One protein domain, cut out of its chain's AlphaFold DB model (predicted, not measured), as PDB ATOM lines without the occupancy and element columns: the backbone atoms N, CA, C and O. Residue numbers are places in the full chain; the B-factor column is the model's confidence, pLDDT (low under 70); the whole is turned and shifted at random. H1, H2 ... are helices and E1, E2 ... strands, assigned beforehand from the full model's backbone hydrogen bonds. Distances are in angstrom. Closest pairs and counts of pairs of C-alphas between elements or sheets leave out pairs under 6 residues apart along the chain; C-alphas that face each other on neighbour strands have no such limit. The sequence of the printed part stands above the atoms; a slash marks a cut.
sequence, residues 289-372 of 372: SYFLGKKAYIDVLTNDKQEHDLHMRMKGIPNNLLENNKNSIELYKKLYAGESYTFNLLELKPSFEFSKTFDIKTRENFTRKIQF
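This is residues 289 to 372 of the 372 residues of the protein "DNA-directed DNA polymerase" of Entamoeba invadens IP1 (UniProt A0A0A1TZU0). A long, loose shape: at one end an antiparallel sheet of three strands, E1, E2 and E3, has the helix H2 over one of its faces, and from there two short strand ladders follow one another toward the far end, first E4 with E7, then the hairpin of E5 and E6. The short helix H1 only grazes the three-stranded sheet. The printed part has 84 residues with two named helices and seven named strands, in the order E1 E2 E3 H1 H2 E4 E5 E6 E7; the class is mixed, helices and strands. The three sheets, in the orders E1 - E2 - E3, E4 - E7 and E5 - E6, are antiparallel. The radius of gyration of the C-alphas is 16.1 A, and the outline is a rod that spans 58 by 27 by 21 A.

E1, residues 289 to 293, begins at C-alpha 289 at (-17.260, 31.086, 52.614). E2, residues 296 to 302, is 19.8 A long, and E3, residues 308 to 314, is 20.1 A long. H1 is residues 319 to 323 and H2 residues 328 to 336, 12.4 A long, with C-alpha 336 at (-6.836, 31.852, 50.136). E4 is residues 341 to 344, E5 residues 352 to 354 and E6 residues 360 to 362. E7, residues 367 to 370, ends at C-alpha 370 at (-4.757, 33.094, 39.298).

E1, E2 and E3 form a meander, each strand the antiparallel neighbour of the one before, with E1 and E3 as edge strands. N 290 and O 298 are 3.0 A apart, and between E2 and E3 N 299 and O 311 are 2.8 A apart, both within hydrogen-bond range. H2 is on this sheet at a height over the sheet of 8.8 A, over E1 and E2, slantwise to the strands at 49 degrees to E1 on the local plane. The closest C-alphas of E1 and H2 are those of Leu 292 and Tyr 336, 6.0 A apart. H1 and H2 are close but not clearly touching, with the C-alphas of Leu 322 and Ser 328 6.6 A apart. E4 and E7 are antiparallel at 157 degrees, with N 343 and O 368 2.9 A apart. H2 and E7 are only just apart, their closest C-alphas at 8.0 A. In the hairpin of E5 and E6, N 353 and O 361 are 2.8 A apart. E5 is apart from E4, and E6 from E7. In H1 and H2 every O i to N i+4 pair is within hydrogen-bond range.

The two C-alphas farthest apart are those of Asp 304 and Thr 357, at 59.2 A. The printed part has no cut and ends at residue 372, the chain's last. No link is long; E4 to E5, with 7 residues, is short and the others are tight. The mean pLDDT of the printed part is 87.9, and no printed residue is under 70.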
ATOM      1  N   SER A 289     -17.525  30.235  53.777       93.81
ATOM      2  CA  SER A 289     -17.260  31.086  52.614       93.81
ATOM      3  C   SER A 289     -15.780  31.445  52.517       93.81
ATOM      4  O   SER A 289     -15.141  31.735  53.529       93.81
ATOM      5  N   TYR A 290     -15.246  31.492  51.295       95.12
ATOM      6  CA  TYR A 290     -13.908  32.025  51.015       95.12
ATOM      7  C   TYR A 290     -14.015  33.222  50.083       95.12
ATOM      8  O   TYR A 290     -14.280  33.062  48.894       95.12
ATOM      9  N   PHE A 291     -13.754  34.419  50.606       94.94
ATOM     10  CA  PHE A 291     -13.690  35.650  49.820       94.94
ATOM     11  C   PHE A 291     -12.232  35.953  49.462       94.94
ATOM     12  O   PHE A 291     -11.432  36.297  50.328       94.94
ATOM     13  N   LEU A 292     -11.875  35.811  48.184       93.69
ATOM     14  CA  LEU A 292     -10.492  35.973  47.711       93.69
ATOM     15  C   LEU A 292     -10.220  37.384  47.175       93.69
ATOM     16  O   LEU A 292      -9.097  37.877  47.197       93.69
ATOM     17  N   GLY A 293     -11.254  38.050  46.662       90.94
ATOM     18  CA  GLY A 293     -11.148  39.397  46.122       90.94
ATOM     19  C   GLY A 293     -12.354  39.777  45.273       90.94
ATOM     20  O   GLY A 293     -13.387  39.112  45.271       90.94
ATOM     21  N   LYS A 294     -12.227  40.868  44.510       90.19
ATOM     22  CA  LYS A 294     -13.331  41.395  43.688       90.19
ATOM     23  C   LYS A 294     -13.832  40.347  42.688       90.19
ATOM     24  O   LYS A 294     -13.108  40.009  41.748       90.19
ATOM     25  N   LYS A 295     -15.098  39.933  42.829       90.12
ATOM     26  CA  LYS A 295     -15.772  38.926  41.989       90.12
ATOM     27  C   LYS A 295     -15.065  37.562  42.010       90.12
ATOM     28  O   LYS A 295     -14.969  36.900  40.973       90.12
ATOM     29  N   ALA A 296     -14.512  37.186  43.163       93.25
ATOM     30  CA  ALA A 296     -13.849  35.908  43.390       93.25
ATOM     31  C   ALA A 296     -14.166  35.379  44.797       93.25
ATOM     32  O   ALA A 296     -13.543  35.806  45.771       93.25
ATOM     33  N   TYR A 297     -15.137  34.472  44.891       94.19
ATOM     34  CA  TYR A 297     -15.535  33.821  46.138       94.19
ATOM     35  C   TYR A 297     -16.206  32.462  45.896       94.19
ATOM     36  O   TYR A 297     -16.583  32.143  44.764       94.19
ATOM     37  N   ILE A 298     -16.318  31.674  46.961       93.31
ATOM     38  CA  ILE A 298     -17.139  30.462  47.031       93.31
ATOM     39  C   ILE A 298     -17.944  30.494  48.328       93.31
ATOM     40  O   ILE A 298     -17.392  30.849  49.371       93.31
ATOM     41  N   ASP A 299     -19.211  30.105  48.243       92.38
ATOM     42  CA  ASP A 299     -20.108  29.879  49.370       92.38
ATOM     43  C   ASP A 299     -20.529  28.407  49.406       92.38
ATOM     44  O   ASP A 299     -20.931  27.835  48.390       92.38
ATOM     45  N   VAL A 300     -20.450  27.803  50.590       91.88
ATOM     46  CA  VAL A 300     -21.009  26.481  50.884       91.88
ATOM     47  C   VAL A 300     -22.404  26.698  51.456       91.88
ATOM     48  O   VAL A 300     -22.569  26.934  52.657       91.88
ATOM     49  N   LEU A 301     -23.399  26.668  50.576       91.44
ATOM     50  CA  LEU A 301     -24.788  26.955  50.903       91.44
ATOM     51  C   LEU A 301     -25.458  25.760  51.586       91.44
ATOM     52  O   LEU A 301     -25.116  24.595  51.368       91.44
ATOM     53  N   THR A 302     -26.413  26.067  52.452       90.81
ATOM     54  CA  THR A 302     -27.282  25.096  53.109       90.81
ATOM     55  C   THR A 302     -28.611  25.745  53.477       90.81
ATOM     56  O   THR A 302     -28.767  26.965  53.401       90.81
ATOM     57  N   ASN A 303     -29.548  24.931  53.945       88.38
ATOM     58  CA  ASN A 303     -30.817  25.372  54.502       88.38
ATOM     59  C   ASN A 303     -31.156  24.590  55.782       88.38
ATOM     60  O   ASN A 303     -30.372  23.772  56.276       88.38
ATOM     61  N   ASP A 304     -32.343  24.838  56.326       86.19
ATOM     62  CA  ASP A 304     -32.815  24.190  57.552       86.19
ATOM     63  C   ASP A 304     -33.074  22.679  57.375       86.19
ATOM     64  O   ASP A 304     -33.034  21.925  58.349       86.19
ATOM     65  N   LYS A 305     -33.232  22.207  56.130       86.69
ATOM     66  CA  LYS A 305     -33.334  20.781  55.767       86.69
ATOM     67  C   LYS A 305     -31.981  20.076  55.646       86.69
ATOM     68  O   LYS A 305     -31.952  18.879  55.380       86.69
ATOM     69  N   GLN A 306     -30.875  20.788  55.876       84.75
ATOM     70  CA  GLN A 306     -29.505  20.285  55.703       84.75
ATOM     71  C   GLN A 306     -29.189  19.836  54.268       84.75
ATOM     72  O   GLN A 306     -28.324  18.991  54.048       84.75
ATOM     73  N   GLU A 307     -29.861  20.428  53.284       86.62
ATOM     74  CA  GLU A 307     -29.457  20.323  51.886       86.62
ATOM     75  C   GLU A 307     -28.200  21.180  51.664       86.62
ATOM     76  O   GLU A 307     -27.881  22.063  52.474       86.62
ATOM     77  N   HIS A 308     -27.445  20.882  50.608       87.38
ATOM     78  CA  HIS A 308     -26.137  21.476  50.350       87.38
ATOM     79  C   HIS A 308     -25.979  21.837  48.878       87.38
ATOM     80  O   HIS A 308     -26.260  21.006  48.020       87.38
ATOM     81  N   ASP A 309     -25.466  23.038  48.622       88.56
ATOM     82  CA  ASP A 309     -25.137  23.530  47.284       88.56
ATOM     83  C   ASP A 309     -23.856  24.391  47.334       88.56
ATOM     84  O   ASP A 309     -23.422  24.830  48.407       88.56
ATOM     85  N   LEU A 310     -23.209  24.601  46.189       89.00
ATOM     86  CA  LEU A 310     -21.999  25.402  46.044       89.00
ATOM     87  C   LEU A 310     -22.239  26.572  45.099       89.00
ATOM     88  O   LEU A 310     -22.311  26.407  43.883       89.00
ATOM     89  N   HIS A 311     -22.195  27.785  45.645       89.62
ATOM     90  CA  HIS A 311     -22.213  28.988  44.827       89.62
ATOM     91  C   HIS A 311     -20.788  29.504  44.615       89.62
ATOM     92  O   HIS A 311     -20.100  29.900  45.556       89.62
ATOM     93  N   MET A 312     -20.323  29.508  43.366       90.88
ATOM     94  CA  MET A 312     -18.949  29.873  43.008       90.88
ATOM     95  C   MET A 312     -18.916  31.037  42.028       90.88
ATOM     96  O   MET A 312     -19.592  31.029  41.000       90.88
ATOM     97  N   ARG A 313     -18.032  32.008  42.279       90.25
ATOM     98  CA  ARG A 313     -17.690  33.053  41.308       90.25
ATOM     99  C   ARG A 313     -16.187  33.244  41.219       90.25
ATOM    100  O   ARG A 313     -15.506  33.366  42.235       90.25
ATOM    101  N   MET A 314     -15.660  33.344  39.997       91.88
ATOM    102  CA  MET A 314     -14.267  33.730  39.764       91.88
ATOM    103  C   MET A 314     -14.106  34.521  38.470       91.88
ATOM    104  O   MET A 314     -14.262  34.008  37.363       91.88
ATOM    105  N   LYS A 315     -13.758  35.807  38.590       90.00
ATOM    106  CA  LYS A 315     -13.703  36.718  37.444       90.00
ATOM    107  C   LYS A 315     -12.795  36.218  36.319       90.00
ATOM    108  O   LYS A 315     -11.565  36.295  36.381       90.00
ATOM    109  N   GLY A 316     -13.434  35.882  35.203       87.00
ATOM    110  CA  GLY A 316     -12.767  35.503  33.964       87.00
ATOM    111  C   GLY A 316     -12.264  34.063  33.936       87.00
ATOM    112  O   GLY A 316     -11.437  33.752  33.077       87.00
ATOM    113  N   ILE A 317     -12.777  33.230  34.843       91.06
ATOM    114  CA  ILE A 317     -12.839  31.778  34.721       91.06
ATOM    115  C   ILE A 317     -14.321  31.417  34.503       91.06
ATOM    116  O   ILE A 317     -15.166  31.920  35.240       91.06
ATOM    117  N   PRO A 318     -14.673  30.635  33.471       88.62
ATOM    118  CA  PRO A 318     -16.054  30.188  33.263       88.62
ATOM    119  C   PRO A 318     -16.548  29.255  34.385       88.62
ATOM    120  O   PRO A 318     -15.781  28.405  34.836       88.62
ATOM    121  N   ASN A 319     -17.819  29.372  34.795       86.06
ATOM    122  CA  ASN A 319     -18.388  28.599  35.914       86.06
ATOM    123  C   ASN A 319     -18.331  27.084  35.692       86.06
ATOM    124  O   ASN A 319     -17.871  26.361  36.564       86.06
ATOM    125  N   ASN A 320     -18.641  26.615  34.486       85.75
ATOM    126  CA  ASN A 320     -18.527  25.199  34.128       85.75
ATOM    127  C   ASN A 320     -17.098  24.632  34.273       85.75
ATOM    128  O   ASN A 320     -16.933  23.441  34.515       85.75
ATOM    129  N   LEU A 321     -16.047  25.458  34.151       87.62
ATOM    130  CA  LEU A 321     -14.677  25.013  34.447       87.62
ATOM    131  C   LEU A 321     -14.435  24.869  35.955       87.62
ATOM    132  O   LEU A 321     -13.655  24.015  36.367       87.62
ATOM    133  N   LEU A 322     -15.077  25.715  36.767       86.62
ATOM    134  CA  LEU A 322     -15.031  25.623  38.227       86.62
ATOM    135  C   LEU A 322     -15.813  24.396  38.710       86.62
ATOM    136  O   LEU A 322     -15.299  23.643  39.525       86.62
ATOM    137  N   GLU A 323     -17.004  24.158  38.161       83.44
ATOM    138  CA  GLU A 323     -17.870  23.011  38.478       83.44
ATOM    139  C   GLU A 323     -17.221  21.666  38.121       83.44
ATOM    140  O   GLU A 323     -17.343  20.698  38.867       83.44
ATOM    141  N   ASN A 324     -16.456  21.605  37.027       81.25
ATOM    142  CA  ASN A 324     -15.713  20.400  36.640       81.25
ATOM    143  C   ASN A 324     -14.542  20.067  37.581       81.25
ATOM    144  O   ASN A 324     -13.966  18.975  37.493       81.25
ATOM    145  N   ASN A 325     -14.147  20.984  38.471       78.38
ATOM    146  CA  ASN A 325     -13.094  20.718  39.435       78.38
ATOM    147  C   ASN A 325     -13.647  19.888  40.600       78.38
ATOM    148  O   ASN A 325     -14.424  20.371  41.415       78.38
ATOM    149  N   LYS A 326     -13.202  18.632  40.714       72.19
ATOM    150  CA  LYS A 326     -13.707  17.689  41.730       72.19
ATOM    151  C   LYS A 326     -13.566  18.187  43.178       72.19
ATOM    152  O   LYS A 326     -14.325  17.731  44.022       72.19
ATOM    153  N   ASN A 327     -12.644  19.119  43.456       83.44
ATOM    154  CA  ASN A 327     -12.392  19.664  44.795       83.44
ATOM    155  C   ASN A 327     -12.418  21.209  44.809       83.44
ATOM    156  O   ASN A 327     -11.474  21.849  45.283       83.44
ATOM    157  N   SER A 328     -13.492  21.834  44.317       87.31
ATOM    158  CA  SER A 328     -13.614  23.302  44.253       87.31
ATOM    159  C   SER A 328     -13.365  24.016  45.586       87.31
ATOM    160  O   SER A 328     -12.666  25.025  45.617       87.31
ATOM    161  N   ILE A 329     -13.831  23.475  46.717       90.56
ATOM    162  CA  ILE A 329     -13.565  24.065  48.043       90.56
ATOM    163  C   ILE A 329     -12.060  24.069  48.356       90.56
ATOM    164  O   ILE A 329     -11.517  25.067  48.828       90.56
ATOM    165  N   GLU A 330     -11.362  22.964  48.080       91.69
ATOM    166  CA  GLU A 330      -9.922  22.844  48.331       91.69
ATOM    167  C   GLU A 330      -9.120  23.813  47.452       91.69
ATOM    168  O   GLU A 330      -8.149  24.416  47.909       91.69
ATOM    169  N   LEU A 331      -9.554  24.013  46.205       92.44
ATOM    170  CA  LEU A 331      -8.971  25.002  45.307       92.44
ATOM    171  C   LEU A 331      -9.053  26.417  45.897       92.44
ATOM    172  O   LEU A 331      -8.042  27.116  45.952       92.44
ATOM    173  N   TYR A 332     -10.230  26.834  46.366       94.44
ATOM    174  CA  TYR A 332     -10.395  28.154  46.979       94.44
ATOM    175  C   TYR A 332      -9.629  28.283  48.304       94.44
ATOM    176  O   TYR A 332      -9.048  29.338  48.550       94.44
ATOM    177  N   LYS A 333      -9.528  27.212  49.106       94.50
ATOM    178  CA  LYS A 333      -8.668  27.157  50.306       94.50
ATOM    179  C   LYS A 333      -7.194  27.409  49.971       94.50
ATOM    180  O   LYS A 333      -6.551  28.227  50.625       94.50
ATOM    181  N   LYS A 334      -6.666  26.759  48.929       93.56
ATOM    182  CA  LYS A 334      -5.281  26.964  48.460       93.56
ATOM    183  C   LYS A 334      -5.052  28.392  47.975       93.56
ATOM    184  O   LYS A 334      -4.070  29.024  48.353       93.56
ATOM    185  N   LEU A 335      -5.984  28.924  47.184       93.94
ATOM    186  CA  LEU A 335      -5.919  30.312  46.719       93.94
ATOM    187  C   LEU A 335      -5.966  31.308  47.887       93.94
ATOM    188  O   LEU A 335      -5.226  32.285  47.874       93.94
ATOM    189  N   TYR A 336      -6.783  31.046  48.912       94.25
ATOM    190  CA  TYR A 336      -6.836  31.852  50.136       94.25
ATOM    191  C   TYR A 336      -5.512  31.818  50.914       94.25
ATOM    192  O   TYR A 336      -5.089  32.834  51.459       94.25
ATOM    193  N   ALA A 337      -4.816  30.678  50.915       94.19
ATOM    194  CA  ALA A 337      -3.479  30.537  51.494       94.19
ATOM    195  C   ALA A 337      -2.359  31.211  50.665       94.19
ATOM    196  O   ALA A 337      -1.193  31.168  51.058       94.19
ATOM    197  N   GLY A 338      -2.691  31.842  49.531       92.12
ATOM    198  CA  GLY A 338      -1.752  32.552  48.658       92.12
ATOM    199  C   GLY A 338      -1.094  31.678  47.586       92.12
ATOM    200  O   GLY A 338      -0.214  32.150  46.853       92.12
ATOM    201  N   GLU A 339      -1.507  30.413  47.459       94.75
ATOM    202  CA  GLU A 339      -1.047  29.546  46.378       94.75
ATOM    203  C   GLU A 339      -1.593  30.023  45.030       94.75
ATOM    204  O   GLU A 339      -2.657  30.633  44.927       94.75
ATOM    205  N   SER A 340      -0.860  29.731  43.957       93.69
ATOM    206  CA  SER A 340      -1.306  30.050  42.603       93.69
ATOM    207  C   SER A 340      -1.871  28.823  41.905       93.69
ATOM    208  O   SER A 340      -1.241  27.767  41.934       93.69
ATOM    209  N   TYR A 341      -2.968  28.989  41.172       92.50
ATOM    210  CA  TYR A 341      -3.547  27.937  40.339       92.50
ATOM    211  C   TYR A 341      -3.620  28.377  38.877       92.50
ATOM    212  O   TYR A 341      -3.871  29.546  38.582       92.50
ATOM    213  N   THR A 342      -3.381  27.456  37.943       92.50
ATOM    214  CA  THR A 342      -3.420  27.747  36.503       92.50
ATOM    215  C   THR A 342      -4.539  26.957  35.849       92.50
ATOM    216  O   THR A 342      -4.479  25.737  35.777       92.50
ATOM    217  N   PHE A 343      -5.549  27.666  35.350       90.56
ATOM    218  CA  PHE A 343      -6.656  27.075  34.607       90.56
ATOM    219  C   PHE A 343      -6.314  26.965  33.130       90.56
ATOM    220  O   PHE A 343      -5.818  27.932  32.546       90.56
ATOM    221  N   ASN A 344      -6.644  25.837  32.508       89.38
ATOM    222  CA  ASN A 344      -6.621  25.694  31.060       89.38
ATOM    223  C   ASN A 344      -8.004  26.026  30.484       89.38
ATOM    224  O   ASN A 344      -8.958  25.269  30.626       89.38
ATOM    225  N   LEU A 345      -8.119  27.172  29.812       87.56
ATOM    226  CA  LEU A 345      -9.397  27.636  29.266       87.56
ATOM    227  C   LEU A 345      -9.783  26.924  27.958       87.56
ATOM    228  O   LEU A 345     -10.883  27.154  27.456       87.56
ATOM    229  N   LEU A 346      -8.903  26.084  27.401       86.31
ATOM    230  CA  LEU A 346      -9.193  25.279  26.210       86.31
ATOM    231  C   LEU A 346     -10.002  24.016  26.524       86.31
ATOM    232  O   LEU A 346     -10.567  23.436  25.604       86.31
ATOM    233  N   GLU A 347     -10.096  23.606  27.794       81.25
ATOM    234  CA  GLU A 347     -10.818  22.386  28.201       81.25
ATOM    235  C   GLU A 347     -12.311  22.432  27.861       81.25
ATOM    236  O   GLU A 347     -12.934  21.399  27.643       81.25
ATOM    237  N   LEU A 348     -12.887  23.633  27.781       74.25
ATOM    238  CA  LEU A 348     -14.313  23.807  27.524       74.25
ATOM    239  C   LEU A 348     -14.652  23.899  26.039       74.25
ATOM    240  O   LEU A 348     -15.712  23.443  25.616       74.25
ATOM    241  N   LYS A 349     -13.810  24.583  25.257       74.12
ATOM    242  CA  LYS A 349     -14.043  24.815  23.831       74.12
ATOM    243  C   LYS A 349     -12.772  25.252  23.098       74.12
ATOM    244  O   LYS A 349     -11.935  25.939  23.691       74.12
ATOM    245  N   PRO A 350     -12.673  24.971  21.785       77.19
ATOM    246  CA  PRO A 350     -11.632  25.535  20.935       77.19
ATOM    247  C   PRO A 350     -11.618  27.068  21.001       77.19
ATOM    248  O   PRO A 350     -12.666  27.720  21.022       77.19
ATOM    249  N   SER A 351     -10.422  27.655  21.019       81.06
ATOM    250  CA  SER A 351     -10.217  29.105  21.022       81.06
ATOM    251  C   SER A 351      -9.368  29.516  19.824       81.06
ATOM    252  O   SER A 351      -8.429  28.810  19.460       81.06
ATOM    253  N   PHE A 352      -9.682  30.663  19.223       84.56
ATOM    254  CA  PHE A 352      -8.990  31.182  18.045       84.56
ATOM    255  C   PHE A 352      -8.306  32.515  18.351       84.56
ATOM    256  O   PHE A 352      -8.803  33.334  19.128       84.56
ATOM    257  N   GLU A 353      -7.159  32.744  17.722       82.88
ATOM    258  CA  GLU A 353      -6.436  34.008  17.737       82.88
ATOM    259  C   GLU A 353      -6.497  34.663  16.356       82.88
ATOM    260  O   GLU A 353      -6.159  34.044  15.348       82.88
ATOM    261  N   PHE A 354      -6.915  35.930  16.333       84.44
ATOM    262  CA  PHE A 354      -6.927  36.764  15.136       84.44
ATOM    263  C   PHE A 354      -5.656  37.603  15.102       84.44
ATOM    264  O   PHE A 354      -5.417  38.436  15.981       84.44
ATOM    265  N   SER A 355      -4.837  37.389  14.081       79.75
ATOM    266  CA  SER A 355      -3.633  38.182  13.860       79.75
ATOM    267  C   SER A 355      -3.961  39.554  13.256       79.75
ATOM    268  O   SER A 355      -5.027  39.783  12.682       79.75
ATOM    269  N   LYS A 356      -3.000  40.484  13.330       78.19
ATOM    270  CA  LYS A 356      -3.105  41.806  12.680       78.19
ATOM    271  C   LYS A 356      -3.096  41.731  11.147       78.19
ATOM    272  O   LYS A 356      -3.394  42.730  10.503       78.19
ATOM    273  N   THR A 357      -2.736  40.577  10.587       84.56
ATOM    274  CA  THR A 357      -2.744  40.271   9.151       84.56
ATOM    275  C   THR A 357      -4.027  39.567   8.707       84.56
ATOM    276  O   THR A 357      -4.110  39.166   7.555       84.56
ATOM    277  N   PHE A 358      -5.038  39.466   9.582       76.31
ATOM    278  CA  PHE A 358      -6.310  38.764   9.354       76.31
ATOM    279  C   PHE A 358      -6.215  37.232   9.258       76.31
ATOM    280  O   PHE A 358      -7.213  36.577   8.974       76.31
ATOM    281  N   ASP A 359      -5.067  36.637   9.591       77.44
ATOM    282  CA  ASP A 359      -4.957  35.185   9.753       77.44
ATOM    283  C   ASP A 359      -5.644  34.730  11.047       77.44
ATOM    284  O   ASP A 359      -5.478  35.367  12.096       77.44
ATOM    285  N   ILE A 360      -6.352  33.601  10.974       85.62
ATOM    286  CA  ILE A 360      -6.983  32.927  12.112       85.62
ATOM    287  C   ILE A 360      -6.150  31.693  12.455       85.62
ATOM    288  O   ILE A 360      -5.914  30.843  11.598       85.62
ATOM    289  N   LYS A 361      -5.717  31.580  13.712       84.62
ATOM    290  CA  LYS A 361      -5.004  30.396  14.217       84.62
ATOM    291  C   LYS A 361      -5.744  29.795  15.401       84.62
ATOM    292  O   LYS A 361      -6.277  30.527  16.234       84.62
ATOM    293  N   THR A 362      -5.759  28.471  15.499       86.38
ATOM    294  CA  THR A 362      -6.217  27.783  16.712       86.38
ATOM    295  C   THR A 362      -5.204  28.023  17.825       86.38
ATOM    296  O   THR A 362      -4.000  27.891  17.613       86.38
ATOM    297  N   ARG A 363      -5.677  28.394  19.014       84.62
ATOM    298  CA  ARG A 363      -4.817  28.514  20.190       84.62
ATOM    299  C   ARG A 363      -4.501  27.124  20.724       84.62
ATOM    300  O   ARG A 363      -5.405  26.419  21.156       84.62
ATOM    301  N   GLU A 364      -3.220  26.775  20.737       84.06
ATOM    302  CA  GLU A 364      -2.724  25.539  21.360       84.06
ATOM    303  C   GLU A 364      -2.556  25.682  22.878       84.06
ATOM    304  O   GLU A 364      -2.634  24.705  23.614       84.06
ATOM    305  N   ASN A 365      -2.358  26.912  23.359       83.44
ATOM    306  CA  ASN A 365      -2.243  27.212  24.779       83.44
ATOM    307  C   ASN A 365      -3.074  28.453  25.121       83.44
ATOM    308  O   ASN A 365      -2.849  29.540  24.583       83.44
ATOM    309  N   PHE A 366      -4.047  28.293  26.017       88.44
ATOM    310  CA  PHE A 366      -4.812  29.407  26.563       88.44
ATOM    311  C   PHE A 366      -5.077  29.188  28.050       88.44
ATOM    312  O   PHE A 366      -6.174  28.838  28.480       88.44
ATOM    313  N   THR A 367      -4.032  29.389  28.845       90.00
ATOM    314  CA  THR A 367      -4.106  29.269  30.298       90.00
ATOM    315  C   THR A 367      -4.296  30.609  30.989       90.00
ATOM    316  O   THR A 367      -3.801  31.641  30.530       90.00
ATOM    317  N   ARG A 368      -4.924  30.583  32.163       89.94
ATOM    318  CA  ARG A 368      -4.993  31.723  33.072       89.94
ATOM    319  C   ARG A 368      -4.486  31.331  34.451       89.94
ATOM    320  O   ARG A 368      -5.104  30.518  35.133       89.94
ATOM    321  N   LYS A 369      -3.375  31.943  34.859       92.62
ATOM    322  CA  LYS A 369      -2.849  31.838  36.221       92.62
ATOM    323  C   LYS A 369      -3.576  32.826  37.131       92.62
ATOM    324  O   LYS A 369      -3.675  34.007  36.799       92.62
ATOM    325  N   ILE A 370      -4.080  32.332  38.253       91.69
ATOM    326  CA  ILE A 370      -4.757  33.094  39.298       91.69
ATOM    327  C   ILE A 370      -3.946  32.968  40.590       91.69
ATOM    328  O   ILE A 370      -3.455  31.888  40.917       91.69
ATOM    329  N   GLN A 371      -3.790  34.088  41.285       91.75
ATOM    330  CA  GLN A 371      -3.199  34.217  42.613       91.75
ATOM    331  C   GLN A 371      -3.798  35.483  43.238       91.75
ATOM    332  O   GLN A 371      -4.015  36.457  42.503       91.75
ATOM    333  N   PHE A 372      -4.097  35.448  44.533       87.62
ATOM    334  CA  PHE A 372      -4.709  36.556  45.267       87.62
ATOM    335  C   PHE A 372      -3.753  37.138  46.301       87.62
ATOM    336  O   PHE A 372      -2.906  36.367  46.808       87.62
TER     337      PHE A 372